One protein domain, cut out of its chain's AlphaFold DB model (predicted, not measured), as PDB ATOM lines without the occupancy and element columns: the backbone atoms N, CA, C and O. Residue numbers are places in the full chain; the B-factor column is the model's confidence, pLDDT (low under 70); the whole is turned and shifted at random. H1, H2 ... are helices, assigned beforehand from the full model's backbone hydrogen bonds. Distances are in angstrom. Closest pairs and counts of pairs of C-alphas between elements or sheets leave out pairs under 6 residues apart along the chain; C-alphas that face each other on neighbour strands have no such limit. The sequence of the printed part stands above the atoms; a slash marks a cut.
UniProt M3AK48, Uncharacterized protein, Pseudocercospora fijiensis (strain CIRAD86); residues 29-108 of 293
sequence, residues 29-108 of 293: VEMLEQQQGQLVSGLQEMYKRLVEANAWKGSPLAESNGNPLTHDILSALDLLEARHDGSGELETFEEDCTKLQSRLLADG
ATOM      1  N   VAL A  29      24.880  34.782 -42.431       95.69
ATOM      2  CA  VAL A  29      25.646  33.718 -41.755       95.69
ATOM      3  C   VAL A  29      26.636  33.097 -42.734       95.69
ATOM      4  O   VAL A  29      27.820  33.008 -42.436       95.69
ATOM      5  N   GLU A  30      26.173  32.785 -43.938       96.06
ATOM      6  CA  GLU A  30      26.966  32.216 -45.024       96.06
ATOM      7  C   GLU A  30      28.115  33.159 -45.439       96.06
ATOM      8  O   GLU A  30      29.232  32.718 -45.706       96.06
ATOM      9  N   MET A  31      27.873  34.474 -45.430       96.88
ATOM     10  CA  MET A  31      28.912  35.490 -45.630       96.88
ATOM     11  C   MET A  31      29.925  35.528 -44.473       96.88
ATOM     12  O   MET A  31      31.121  35.658 -44.726       96.88
ATOM     13  N   LEU A  32      29.483  35.410 -43.214       96.88
ATOM     14  CA  LEU A  32      30.388  35.347 -42.058       96.88
ATOM     15  C   LEU A  32      31.246  34.072 -42.067       96.88
ATOM     16  O   LEU A  32      32.439  34.146 -41.778       96.88
ATOM     17  N   GLU A  33      30.682  32.926 -42.450       96.19
ATOM     18  CA  GLU A  33      31.414  31.665 -42.622       96.19
ATOM     19  C   GLU A  33      32.494  31.789 -43.709       96.19
ATOM     20  O   GLU A  33      33.638  31.381 -43.504       96.19
ATOM     21  N   GLN A  34      32.173  32.430 -44.841       97.62
ATOM     22  CA  GLN A  34      33.150  32.731 -45.893       97.62
ATOM     23  C   GLN A  34      34.252  33.682 -45.408       97.62
ATOM     24  O   GLN A  34      35.429  33.420 -45.659       97.62
ATOM     25  N   GLN A  35      33.903  34.749 -44.681       98.00
ATOM     26  CA  GLN A  35      34.879  35.674 -44.093       98.00
ATOM     27  C   GLN A  35      35.810  34.953 -43.108       98.00
ATOM     28  O   GLN A  35      37.028  35.113 -43.180       98.00
ATOM     29  N   GLN A  36      35.268  34.100 -42.235       96.88
ATOM     30  CA  GLN A  36      36.065  33.289 -41.314       96.88
ATOM     31  C   GLN A  36      37.003  32.332 -42.069       96.88
ATOM     32  O   GLN A  36      38.185  32.247 -41.735       96.88
ATOM     33  N   GLY A  37      36.516  31.664 -43.120       96.38
ATOM     34  CA  GLY A  37      37.327  30.792 -43.975       96.38
ATOM     35  C   GLY A  37      38.466  31.530 -44.689       96.38
ATOM     36  O   GLY A  37      39.590  31.027 -44.739       96.38
ATOM     37  N   GLN A  38      38.211  32.743 -45.189       97.94
ATOM     38  CA  GLN A  38      39.229  33.603 -45.806       97.94
ATOM     39  C   GLN A  38      40.305  34.037 -44.801       97.94
ATOM     40  O   GLN A  38      41.493  33.956 -45.113       97.94
ATOM     41  N   LEU A  39      39.912  34.439 -43.587       97.88
ATOM     42  CA  LEU A  39      40.842  34.823 -42.521       97.88
ATOM     43  C   LEU A  39      41.726  33.648 -42.074       97.88
ATOM     44  O   LEU A  39      42.941  33.808 -41.952       97.88
ATOM     45  N   VAL A  40      41.142  32.457 -41.889       96.81
ATOM     46  CA  VAL A  40      41.885  31.228 -41.553       96.81
ATOM     47  C   VAL A  40      42.881  30.868 -42.657       96.81
ATOM     48  O   VAL A  40      44.060  30.659 -42.372       96.81
ATOM     49  N   SER A  41      42.435  30.872 -43.917       96.44
ATOM     50  CA  SER A  41      43.285  30.545 -45.071       96.44
ATOM     51  C   SER A  41      44.444  31.534 -45.223       96.44
ATOM     52  O   SER A  41      45.587  31.132 -45.436       96.44
ATOM     53  N   GLY A  42      44.172  32.835 -45.066       97.25
ATOM     54  CA  GLY A  42      45.189  33.883 -45.116       97.25
ATOM     55  C   GLY A  42      46.233  33.751 -44.007       97.25
ATOM     56  O   GLY A  42      47.423  33.915 -44.267       97.25
ATOM     57  N   LEU A  43      45.818  33.402 -42.785       97.00
ATOM     58  CA  LEU A  43      46.732  33.183 -41.662       97.00
ATOM     59  C   LEU A  43      47.643  31.962 -41.875       97.00
ATOM     60  O   LEU A  43      48.848  32.054 -41.638       97.00
ATOM     61  N   GLN A  44      47.093  30.848 -42.365       96.19
ATOM     62  CA  GLN A  44      47.864  29.637 -42.676       96.19
ATOM     63  C   GLN A  44      48.876  29.878 -43.811       96.19
ATOM     64  O   GLN A  44      50.046  29.511 -43.686       96.19
ATOM     65  N   GLU A  45      48.471  30.572 -44.878       96.88
ATOM     66  CA  GLU A  45      49.351  30.938 -45.996       96.88
ATOM     67  C   GLU A  45      50.446  31.940 -45.570       96.88
ATOM     68  O   GLU A  45      51.596  31.815 -45.999       96.88
ATOM     69  N   MET A  46      50.147  32.897 -44.680       95.88
ATOM     70  CA  MET A  46      51.168  33.782 -44.096       95.88
ATOM     71  C   MET A  46      52.197  33.003 -43.271       95.88
ATOM     72  O   MET A  46      53.397  33.218 -43.451       95.88
ATOM     73  N   TYR A  47      51.759  32.078 -42.410       95.81
ATOM     74  CA  TYR A  47      52.666  31.194 -41.669       95.81
ATOM     75  C   TYR A  47      53.567  30.400 -42.626       95.81
ATOM     76  O   TYR A  47      54.789  30.413 -42.474       95.81
ATOM     77  N   LYS A  48      52.986  29.773 -43.654       95.06
ATOM     78  CA  LYS A  48      53.726  28.981 -44.640       95.06
ATOM     79  C   LYS A  48      54.819  29.807 -45.325       95.06
ATOM     80  O   LYS A  48      55.972  29.383 -45.350       95.06
ATOM     81  N   ARG A  49      54.500  31.022 -45.784       96.38
ATOM     82  CA  ARG A  49      55.483  31.943 -46.385       96.38
ATOM     83  C   ARG A  49      56.583  32.362 -45.409       96.38
ATOM     84  O   ARG A  49      57.731  32.504 -45.821       96.38
ATOM     85  N   LEU A  50      56.268  32.543 -44.124       94.94
ATOM     86  CA  LEU A  50      57.270  32.836 -43.091       94.94
ATOM     87  C   LEU A  50      58.211  31.649 -42.839       94.94
ATOM     88  O   LEU A  50      59.400  31.869 -42.600       94.94
ATOM     89  N   VAL A  51      57.715  30.411 -42.917       94.25
ATOM     90  CA  VAL A  51      58.548  29.199 -42.837       94.25
ATOM     91  C   VAL A  51      59.419  29.053 -44.088       94.25
ATOM     92  O   VAL A  51      60.629  28.893 -43.957       94.25
ATOM     93  N   GLU A  52      58.849  29.193 -45.288       94.38
ATOM     94  CA  GLU A  52      59.590  29.156 -46.563       94.38
ATOM     95  C   GLU A  52      60.704  30.220 -46.618       94.38
ATOM     96  O   GLU A  52      61.824  29.941 -47.049       94.38
ATOM     97  N   ALA A  53      60.436  31.425 -46.105       95.50
ATOM     98  CA  ALA A  53      61.411  32.510 -46.000       95.50
ATOM     99  C   ALA A  53      62.430  32.347 -44.850       95.50
ATOM    100  O   ALA A  53      63.298  33.204 -44.695       95.50
ATOM    101  N   ASN A  54      62.336  31.289 -44.030       92.56
ATOM    102  CA  ASN A  54      63.102  31.107 -42.785       92.56
ATOM    103  C   ASN A  54      62.996  32.312 -41.816       92.56
ATOM    104  O   ASN A  54      63.905  32.590 -41.034       92.56
ATOM    105  N   ALA A  55      61.877  33.040 -41.876       94.25
ATOM    106  CA  ALA A  55      61.577  34.213 -41.053       94.25
ATOM    107  C   ALA A  55      60.753  33.867 -39.796       94.25
ATOM    108  O   ALA A  55      60.629  34.690 -38.884       94.25
ATOM    109  N   TRP A  56      60.191  32.656 -39.735       94.38
ATOM    110  CA  TRP A  56      59.530  32.124 -38.547       94.38
ATOM    111  C   TRP A  56      60.538  31.911 -37.407       94.38
ATOM    112  O   TRP A  56      61.553  31.239 -37.577       94.38
ATOM    113  N   LYS A  57      60.263  32.492 -36.232       87.06
ATOM    114  CA  LYS A  57      61.179  32.476 -35.073       87.06
ATOM    115  C   LYS A  57      60.990  31.276 -34.136       87.06
ATOM    116  O   LYS A  57      61.800  31.093 -33.230       87.06
ATOM    117  N   GLY A  58      59.916  30.506 -34.311       86.31
ATOM    118  CA  GLY A  58      59.611  29.322 -33.505       86.31
ATOM    119  C   GLY A  58      60.063  28.018 -34.163       86.31
ATOM    120  O   GLY A  58      60.609  28.005 -35.265       86.31
ATOM    121  N   SER A  59      59.766  26.893 -33.509       86.88
ATOM    122  CA  SER A  59      59.737  25.596 -34.199       86.88
ATOM    123  C   SER A  59      58.664  25.620 -35.296       86.88
ATOM    124  O   SER A  59      57.628  26.268 -35.096       86.88
ATOM    125  N   PRO A  60      58.839  24.891 -36.413       88.56
ATOM    126  CA  PRO A  60      57.719  24.518 -37.268       88.56
ATOM    127  C   PRO A  60      56.606  23.871 -36.432       88.56
ATOM    128  O   PRO A  60      56.880  23.066 -35.536       88.56
ATOM    129  N   LEU A  61      55.371  24.274 -36.713       91.75
ATOM    130  CA  LEU A  61      54.151  23.787 -36.081       91.75
ATOM    131  C   LEU A  61      53.718  22.451 -36.698       91.75
ATOM    132  O   LEU A  61      54.064  22.142 -37.838       91.75
ATOM    133  N   ALA A  62      52.949  21.662 -35.948       90.69
ATOM    134  CA  ALA A  62      52.399  20.408 -36.449       90.69
ATOM    135  C   ALA A  62      51.290  20.671 -37.481       90.69
ATOM    136  O   ALA A  62      50.416  21.507 -37.262       90.69
ATOM    137  N   GLU A  63      51.309  19.940 -38.595       91.62
ATOM    138  CA  GLU A  63      50.327  20.093 -39.670       91.62
ATOM    139  C   GLU A  63      49.241  19.017 -39.607       91.62
ATOM    140  O   GLU A  63      49.523  17.816 -39.616       91.62
ATOM    141  N   SER A  64      47.981  19.445 -39.640       82.38
ATOM    142  CA  SER A  64      46.821  18.585 -39.862       82.38
ATOM    143  C   SER A  64      46.297  18.834 -41.276       82.38
ATOM    144  O   SER A  64      45.759  19.902 -41.560       82.38
ATOM    145  N   ASN A  65      46.445  17.855 -42.172       83.88
ATOM    146  CA  ASN A  65      46.094  17.969 -43.598       83.88
ATOM    147  C   ASN A  65      46.930  19.011 -44.381       83.88
ATOM    148  O   ASN A  65      46.411  19.682 -45.271       83.88
ATOM    149  N   GLY A  66      48.226  19.138 -44.067       87.00
ATOM    150  CA  GLY A  66      49.170  19.989 -44.812       87.00
ATOM    151  C   GLY A  66      49.113  21.483 -44.478       87.00
ATOM    152  O   GLY A  66      49.674  22.292 -45.208       87.00
ATOM    153  N   ASN A  67      48.411  21.856 -43.404       89.75
ATOM    154  CA  ASN A  67      48.453  23.184 -42.795       89.75
ATOM    155  C   ASN A  67      48.422  23.031 -41.264       89.75
ATOM    156  O   ASN A  67      47.789  22.092 -40.769       89.75
ATOM    157  N   PRO A  68      49.061  23.922 -40.489       91.88
ATOM    158  CA  PRO A  68      48.926  23.920 -39.035       91.88
ATOM    159  C   PRO A  68      47.559  24.445 -38.590       91.88
ATOM    160  O   PRO A  68      46.862  25.151 -39.328       91.88
ATOM    161  N   LEU A  69      47.180  24.129 -37.353       93.12
ATOM    162  CA  LEU A  69      45.962  24.659 -36.747       93.12
ATOM    163  C   LEU A  69      46.109  26.161 -36.468       93.12
ATOM    164  O   LEU A  69      47.130  26.618 -35.955       93.12
ATOM    165  N   THR A  70      45.051  26.930 -36.740       94.19
ATOM    166  CA  THR A  70      44.980  28.375 -36.443       94.19
ATOM    167  C   THR A  70      45.311  28.685 -34.985       94.19
ATOM    168  O   THR A  70      46.027  29.642 -34.705       94.19
ATOM    169  N   HIS A  71      44.826  27.849 -34.063       92.69
ATOM    170  CA  HIS A  71      45.124  27.950 -32.639       92.69
ATOM    171  C   HIS A  71      46.634  27.905 -32.361       92.69
ATOM    172  O   HIS A  71      47.149  28.752 -31.637       92.69
ATOM    173  N   ASP A  72      47.357  26.979 -32.989       92.44
ATOM    174  CA  ASP A  72      48.786  26.773 -32.741       92.44
ATOM    175  C   ASP A  72      49.628  27.914 -33.325       92.44
ATOM    176  O   ASP A  72      50.612  28.325 -32.711       92.44
ATOM    177  N   ILE A  73      49.207  28.489 -34.463       93.62
ATOM    178  CA  ILE A  73      49.809  29.717 -35.010       93.62
ATOM    179  C   ILE A  73      49.643  30.872 -34.014       93.62
ATOM    180  O   ILE A  73      50.616  31.556 -33.704       93.62
ATOM    181  N   LEU A  74      48.427  31.095 -33.509       93.06
ATOM    182  CA  LEU A  74      48.133  32.195 -32.583       93.06
ATOM    183  C   LEU A  74      48.827  32.008 -31.225       93.06
ATOM    184  O   LEU A  74      49.336  32.978 -30.668       93.06
ATOM    185  N   SER A  75      48.905  30.770 -30.734       89.81
ATOM    186  CA  SER A  75      49.630  30.394 -29.515       89.81
ATOM    187  C   SER A  75      51.134  30.659 -29.651       89.81
ATOM    188  O   SER A  75      51.728  31.327 -28.812       89.81
ATOM    189  N   ALA A  76      51.750  30.240 -30.762       89.62
ATOM    190  CA  ALA A  76      53.171  30.475 -31.018       89.62
ATOM    191  C   ALA A  76      53.531  31.951 -31.282       89.62
ATOM    192  O   ALA A  76      54.706  32.317 -31.211       89.62
ATOM    193  N   LEU A  77      52.536  32.791 -31.585       90.56
ATOM    194  CA  LEU A  77      52.669  34.246 -31.689       90.56
ATOM    195  C   LEU A  77      52.341  34.988 -30.380       90.56
ATOM    196  O   LEU A  77      52.456  36.212 -30.363       90.56
ATOM    197  N   ASP A  78      51.959  34.278 -29.311       88.38
ATOM    198  CA  ASP A  78      51.521  34.842 -28.021       88.38
ATOM    199  C   ASP A  78      50.311  35.800 -28.161       88.38
ATOM    200  O   ASP A  78      50.205  36.828 -27.496       88.38
ATOM    201  N   LEU A  79      49.396  35.475 -29.088       87.69
ATOM    202  CA  LEU A  79      48.207  36.276 -29.432       87.69
ATOM    203  C   LEU A  79      46.895  35.727 -28.849       87.69
ATOM    204  O   LEU A  79      45.825  36.268 -29.127       87.69
ATOM    205  N   LEU A  80      46.950  34.638 -28.082       83.44
ATOM    206  CA  LEU A  80      45.777  34.090 -27.403       83.44
ATOM    207  C   LEU A  80      45.616  34.763 -26.038       83.44
ATOM    208  O   LEU A  80      46.440  34.576 -25.146       83.44
ATOM    209  N   GLU A  81      44.533  35.520 -25.861       67.62
ATOM    210  CA  GLU A  81      44.176  36.081 -24.557       67.62
ATOM    211  C   GLU A  81      43.884  34.947 -23.558       67.62
ATOM    212  O   GLU A  81      42.822  34.320 -23.596       67.62
ATOM    213  N   ALA A  82      44.804  34.706 -22.619       59.56
ATOM    214  CA  ALA A  82      44.444  34.047 -21.368       59.56
ATOM    215  C   ALA A  82      43.344  34.882 -20.692       59.56
ATOM    216  O   ALA A  82      43.424  36.116 -20.672       59.56
ATOM    217  N   ARG A  83      42.300  34.233 -20.157       50.22
ATOM    218  CA  ARG A  83      41.152  34.956 -19.590       50.22
ATOM    219  C   ARG A  83      41.616  35.970 -18.545       50.22
ATOM    220  O   ARG A  83      42.449  35.689 -17.687       50.22
ATOM    221  N   HIS A  84      40.995  37.146 -18.568       47.47
ATOM    222  CA  HIS A  84      41.290  38.252 -17.654       47.47
ATOM    223  C   HIS A  84      40.740  38.017 -16.218       47.47
ATOM    224  O   HIS A  84      40.368  38.958 -15.517       47.47
ATOM    225  N   ASP A  85      40.677  36.758 -15.772       55.28
ATOM    226  CA  ASP A  85      40.379  36.345 -14.395       55.28
ATOM    227  C   ASP A  85      41.643  36.237 -13.516       55.28
ATOM    228  O   ASP A  85      41.544  36.065 -12.302       55.28
ATOM    229  N   GLY A  86      42.829  36.397 -14.114       46.19
ATOM    230  CA  GLY A  86      44.114  36.349 -13.418       46.19
ATOM    231  C   GLY A  86      44.654  34.937 -13.185       46.19
ATOM    232  O   GLY A  86      45.677  34.801 -12.517       46.19
ATOM    233  N   SER A  87      44.016  33.900 -13.739       56.66
ATOM    234  CA  SER A  87      44.536  32.525 -13.715       56.66
ATOM    235  C   SER A  87      45.806  32.361 -14.558       56.66
ATOM    236  O   SER A  87      46.675  31.566 -14.210       56.66
ATOM    237  N   GLY A  88      45.915  33.110 -15.664       52.97
ATOM    238  CA  GLY A  88      46.969  32.921 -16.668       52.97
ATOM    239  C   GLY A  88      46.868  31.586 -17.416       52.97
ATOM    240  O   GLY A  88      47.774  31.241 -18.170       52.97
ATOM    241  N   GLU A  89      45.786  30.830 -17.209       53.91
ATOM    242  CA  GLU A  89      45.560  29.538 -17.842       53.91
ATOM    243  C   GLU A  89      44.834  29.755 -19.174       53.91
ATOM    244  O   GLU A  89      43.730  30.304 -19.231       53.91
ATOM    245  N   LEU A  90      45.467  29.331 -20.269       56.66
ATOM    246  CA  LEU A  90      44.800  29.232 -21.561       56.66
ATOM    247  C   LEU A  90      43.713  28.157 -21.438       56.66
ATOM    248  O   LEU A  90      44.036  26.985 -21.232       56.66
ATOM    249  N   GLU A  91      42.438  28.552 -21.545       53.38
ATOM    250  CA  GLU A  91      41.289  27.647 -21.411       53.38
ATOM    251  C   GLU A  91      41.330  26.588 -22.525       53.38
ATOM    252  O   GLU A  91      40.814  26.773 -23.627       53.38
ATOM    253  N   THR A  92      41.991  25.468 -22.232       60.59
ATOM    254  CA  THR A  92      42.070  24.318 -23.130       60.59
ATOM    255  C   THR A  92      40.680  23.705 -23.190       60.59
ATOM    256  O   THR A  92      40.222  23.105 -22.213       60.59
ATOM    257  N   PHE A  93      39.993  23.894 -24.316       55.22
ATOM    258  CA  PHE A  93      38.674  23.313 -24.540       55.22
ATOM    259  C   PHE A  93      38.750  21.793 -24.383       55.22
ATOM    260  O   PHE A  93      39.529  21.130 -25.055       55.22
ATOM    261  N   GLU A  94      37.941  21.236 -23.486       70.94
ATOM    262  CA  GLU A  94      37.877  19.791 -23.282       70.94
ATOM    263  C   GLU A  94      37.003  19.169 -24.377       70.94
ATOM    264  O   GLU A  94      35.777  19.233 -24.304       70.94
ATOM    265  N   GLU A  95      37.619  18.563 -25.399       71.19
ATOM    266  CA  GLU A  95      36.887  17.996 -26.544       71.19
ATOM    267  C   GLU A  95      36.088  16.729 -26.184       71.19
ATOM    268  O   GLU A  95      35.179  16.324 -26.910       71.19
ATOM    269  N   ASP A  96      36.401  16.102 -25.046       81.62
ATOM    270  CA  ASP A  96      35.647  14.978 -24.498       81.62
ATOM    271  C   ASP A  96      34.485  15.473 -23.623       81.62
ATOM    272  O   ASP A  96      34.660  15.862 -22.463       81.62
ATOM    273  N   CYS A  97      33.266  15.374 -24.159       82.75
ATOM    274  CA  CYS A  97      32.024  15.696 -23.454       82.75
ATOM    275  C   CYS A  97      31.870  14.981 -22.098       82.75
ATOM    276  O   CYS A  97      31.224  15.521 -21.201       82.75
ATOM    277  N   THR A  98      32.429  13.776 -21.923       86.88
ATOM    278  CA  THR A  98      32.351  13.037 -20.652       86.88
ATOM    279  C   THR A  98      33.284  13.632 -19.600       86.88
ATOM    280  O   THR A  98      32.897  13.761 -18.435       86.88
ATOM    281  N   LYS A  99      34.474  14.082 -20.021       86.19
ATOM    282  CA  LYS A  99      35.421  14.819 -19.180       86.19
ATOM    283  C   LYS A  99      34.828  16.170 -18.773       86.19
ATOM    284  O   LYS A  99      34.736  16.429 -17.572       86.19
ATOM    285  N   LEU A 100      34.295  16.930 -19.732       86.88
ATOM    286  CA  LEU A 100      33.609  18.201 -19.479       86.88
ATOM    287  C   LEU A 100      32.421  18.032 -18.517       86.88
ATOM    288  O   LEU A 100      32.286  18.789 -17.560       86.88
ATOM    289  N   GLN A 101      31.584  17.004 -18.706       86.44
ATOM    290  CA  GLN A 101      30.499  16.692 -17.772       86.44
ATOM    291  C   GLN A 101      31.036  16.381 -16.366       86.44
ATOM    292  O   GLN A 101      30.461  16.840 -15.382       86.44
ATOM    293  N   SER A 102      32.133  15.625 -16.249       86.50
ATOM    294  CA  SER A 102      32.733  15.316 -14.945       86.50
ATOM    295  C   SER A 102      33.283  16.563 -14.240       86.50
ATOM    296  O   SER A 102      33.064  16.720 -13.038       86.50
ATOM    297  N   ARG A 103      33.902  17.485 -14.991       86.19
ATOM    298  CA  ARG A 103      34.395  18.777 -14.500       86.19
ATOM    299  C   ARG A 103      33.252  19.678 -14.045       86.19
ATOM    300  O   ARG A 103      33.258  20.117 -12.905       86.19
ATOM    301  N   LEU A 104      32.216  19.851 -14.865       85.94
ATOM    302  CA  LEU A 104      31.025  20.632 -14.505       85.94
ATOM    303  C   LEU A 104      30.341  20.103 -13.231       85.94
ATOM    304  O   LEU A 104      29.896  20.887 -12.395       85.94
ATOM    305  N   LEU A 105      30.284  18.780 -13.047       87.12
ATOM    306  CA  LEU A 105      29.750  18.175 -11.823       87.12
ATOM    307  C   LEU A 105      30.656  18.398 -10.601       87.12
ATOM    308  O   LEU A 105      30.132  18.569  -9.500       87.12
ATOM    309  N   ALA A 106      31.981  18.420 -10.778       83.50
ATOM    310  CA  ALA A 106      32.937  18.754  -9.720       83.50
ATOM    311  C   ALA A 106      32.881  20.245  -9.335       83.50
ATOM    312  O   ALA A 106      32.867  20.567  -8.147       83.50
ATOM    313  N   ASP A 107      32.734  21.130 -10.323       84.50
ATOM    314  CA  ASP A 107      32.592  22.587 -10.173       84.50
ATOM    315  C   ASP A 107      31.200  23.007  -9.646       84.50
ATOM    316  O   ASP A 107      30.895  24.191  -9.499       84.50
ATOM    317  N   GLY A 108      30.333  22.041  -9.320       77.31
ATOM    318  CA  GLY A 108      29.059  22.287  -8.649       77.31
ATOM    319  C   GLY A 108      27.905  22.694  -9.568       77.31
ATOM    320  O   GLY A 108      26.869  23.138  -9.065       77.31
TER     321      GLY A 108
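This is residues 29 to 108 of the 293 residues of an uncharacterized protein of Pseudocercospora fijiensis (strain CIRAD86) (UniProt M3AK48). One long helix, H1, has the short helix H2 folded back onto its residues 40 to 47 by a wide loop, residues 53 to 69, while a second long loop, residues 77 to 96, leads away to a third helix, H3, that sits off by itself. The first residues of H1, 29 to 38, stick out free, and the far-off H3 makes the length of a loose, open shape rather than a packed core. The printed part has 80 residues with three named helices, H1, H2 and H3 in that order along the chain, and no named strand; the class is all helix, with 41 of the 80 residues in the helices. The whole is loose, with a radius of gyration of the C-alphas of 16.4 A, and its C-alphas span 50 by 34 by 25 A along their three main axes.

H1 runs from Val 29 to Glu 52, 24 residues and 34.6 A from first to last C-alpha; C-alpha 29 is at (25.646, 33.718, -41.755) and C-alpha 52 at (59.590, 29.156, -46.563). H2 holds residues 70 to 76, with 10.0 A from first to last C-alpha. H3 holds residues 97 to 106 and measures 14.1 A, ending with C-alpha 106 at (32.937, 18.754, -9.720).

H1 and H2 touch, with 5 pairs of C-alphas within 8 A, and H1 does so with residues 40 to 47 alone. Their closest C-alphas are those of Val 40 and Thr 70, 6.6 A apart. Their lines stand at a steep tilt of 43 degrees, and they run the same way. H3 touches no helix: it is apart from H1 and from H2. In H1, H2 and H3 every pair of O i and N i+4 is within hydrogen-bond range.

The two C-alphas farthest apart are those of Ala 53 and Gly 108, at 50.5 A. Residues 29 to 38, which belong to H1, stand free, and so do residues 95 to 102, of which 97 to 102 belong to H3. Without these stretches the body has 62 residues and spans 50 by 25 by 22 A. Both links are long, with 17 residues between H1 and H2 and 20 between H2 and H3. The printed part has no cut. The mean pLDDT of the printed part is 85.0, and the model's confidence is low, under 70, at residues 81 to 93, within the link from H2 to H3.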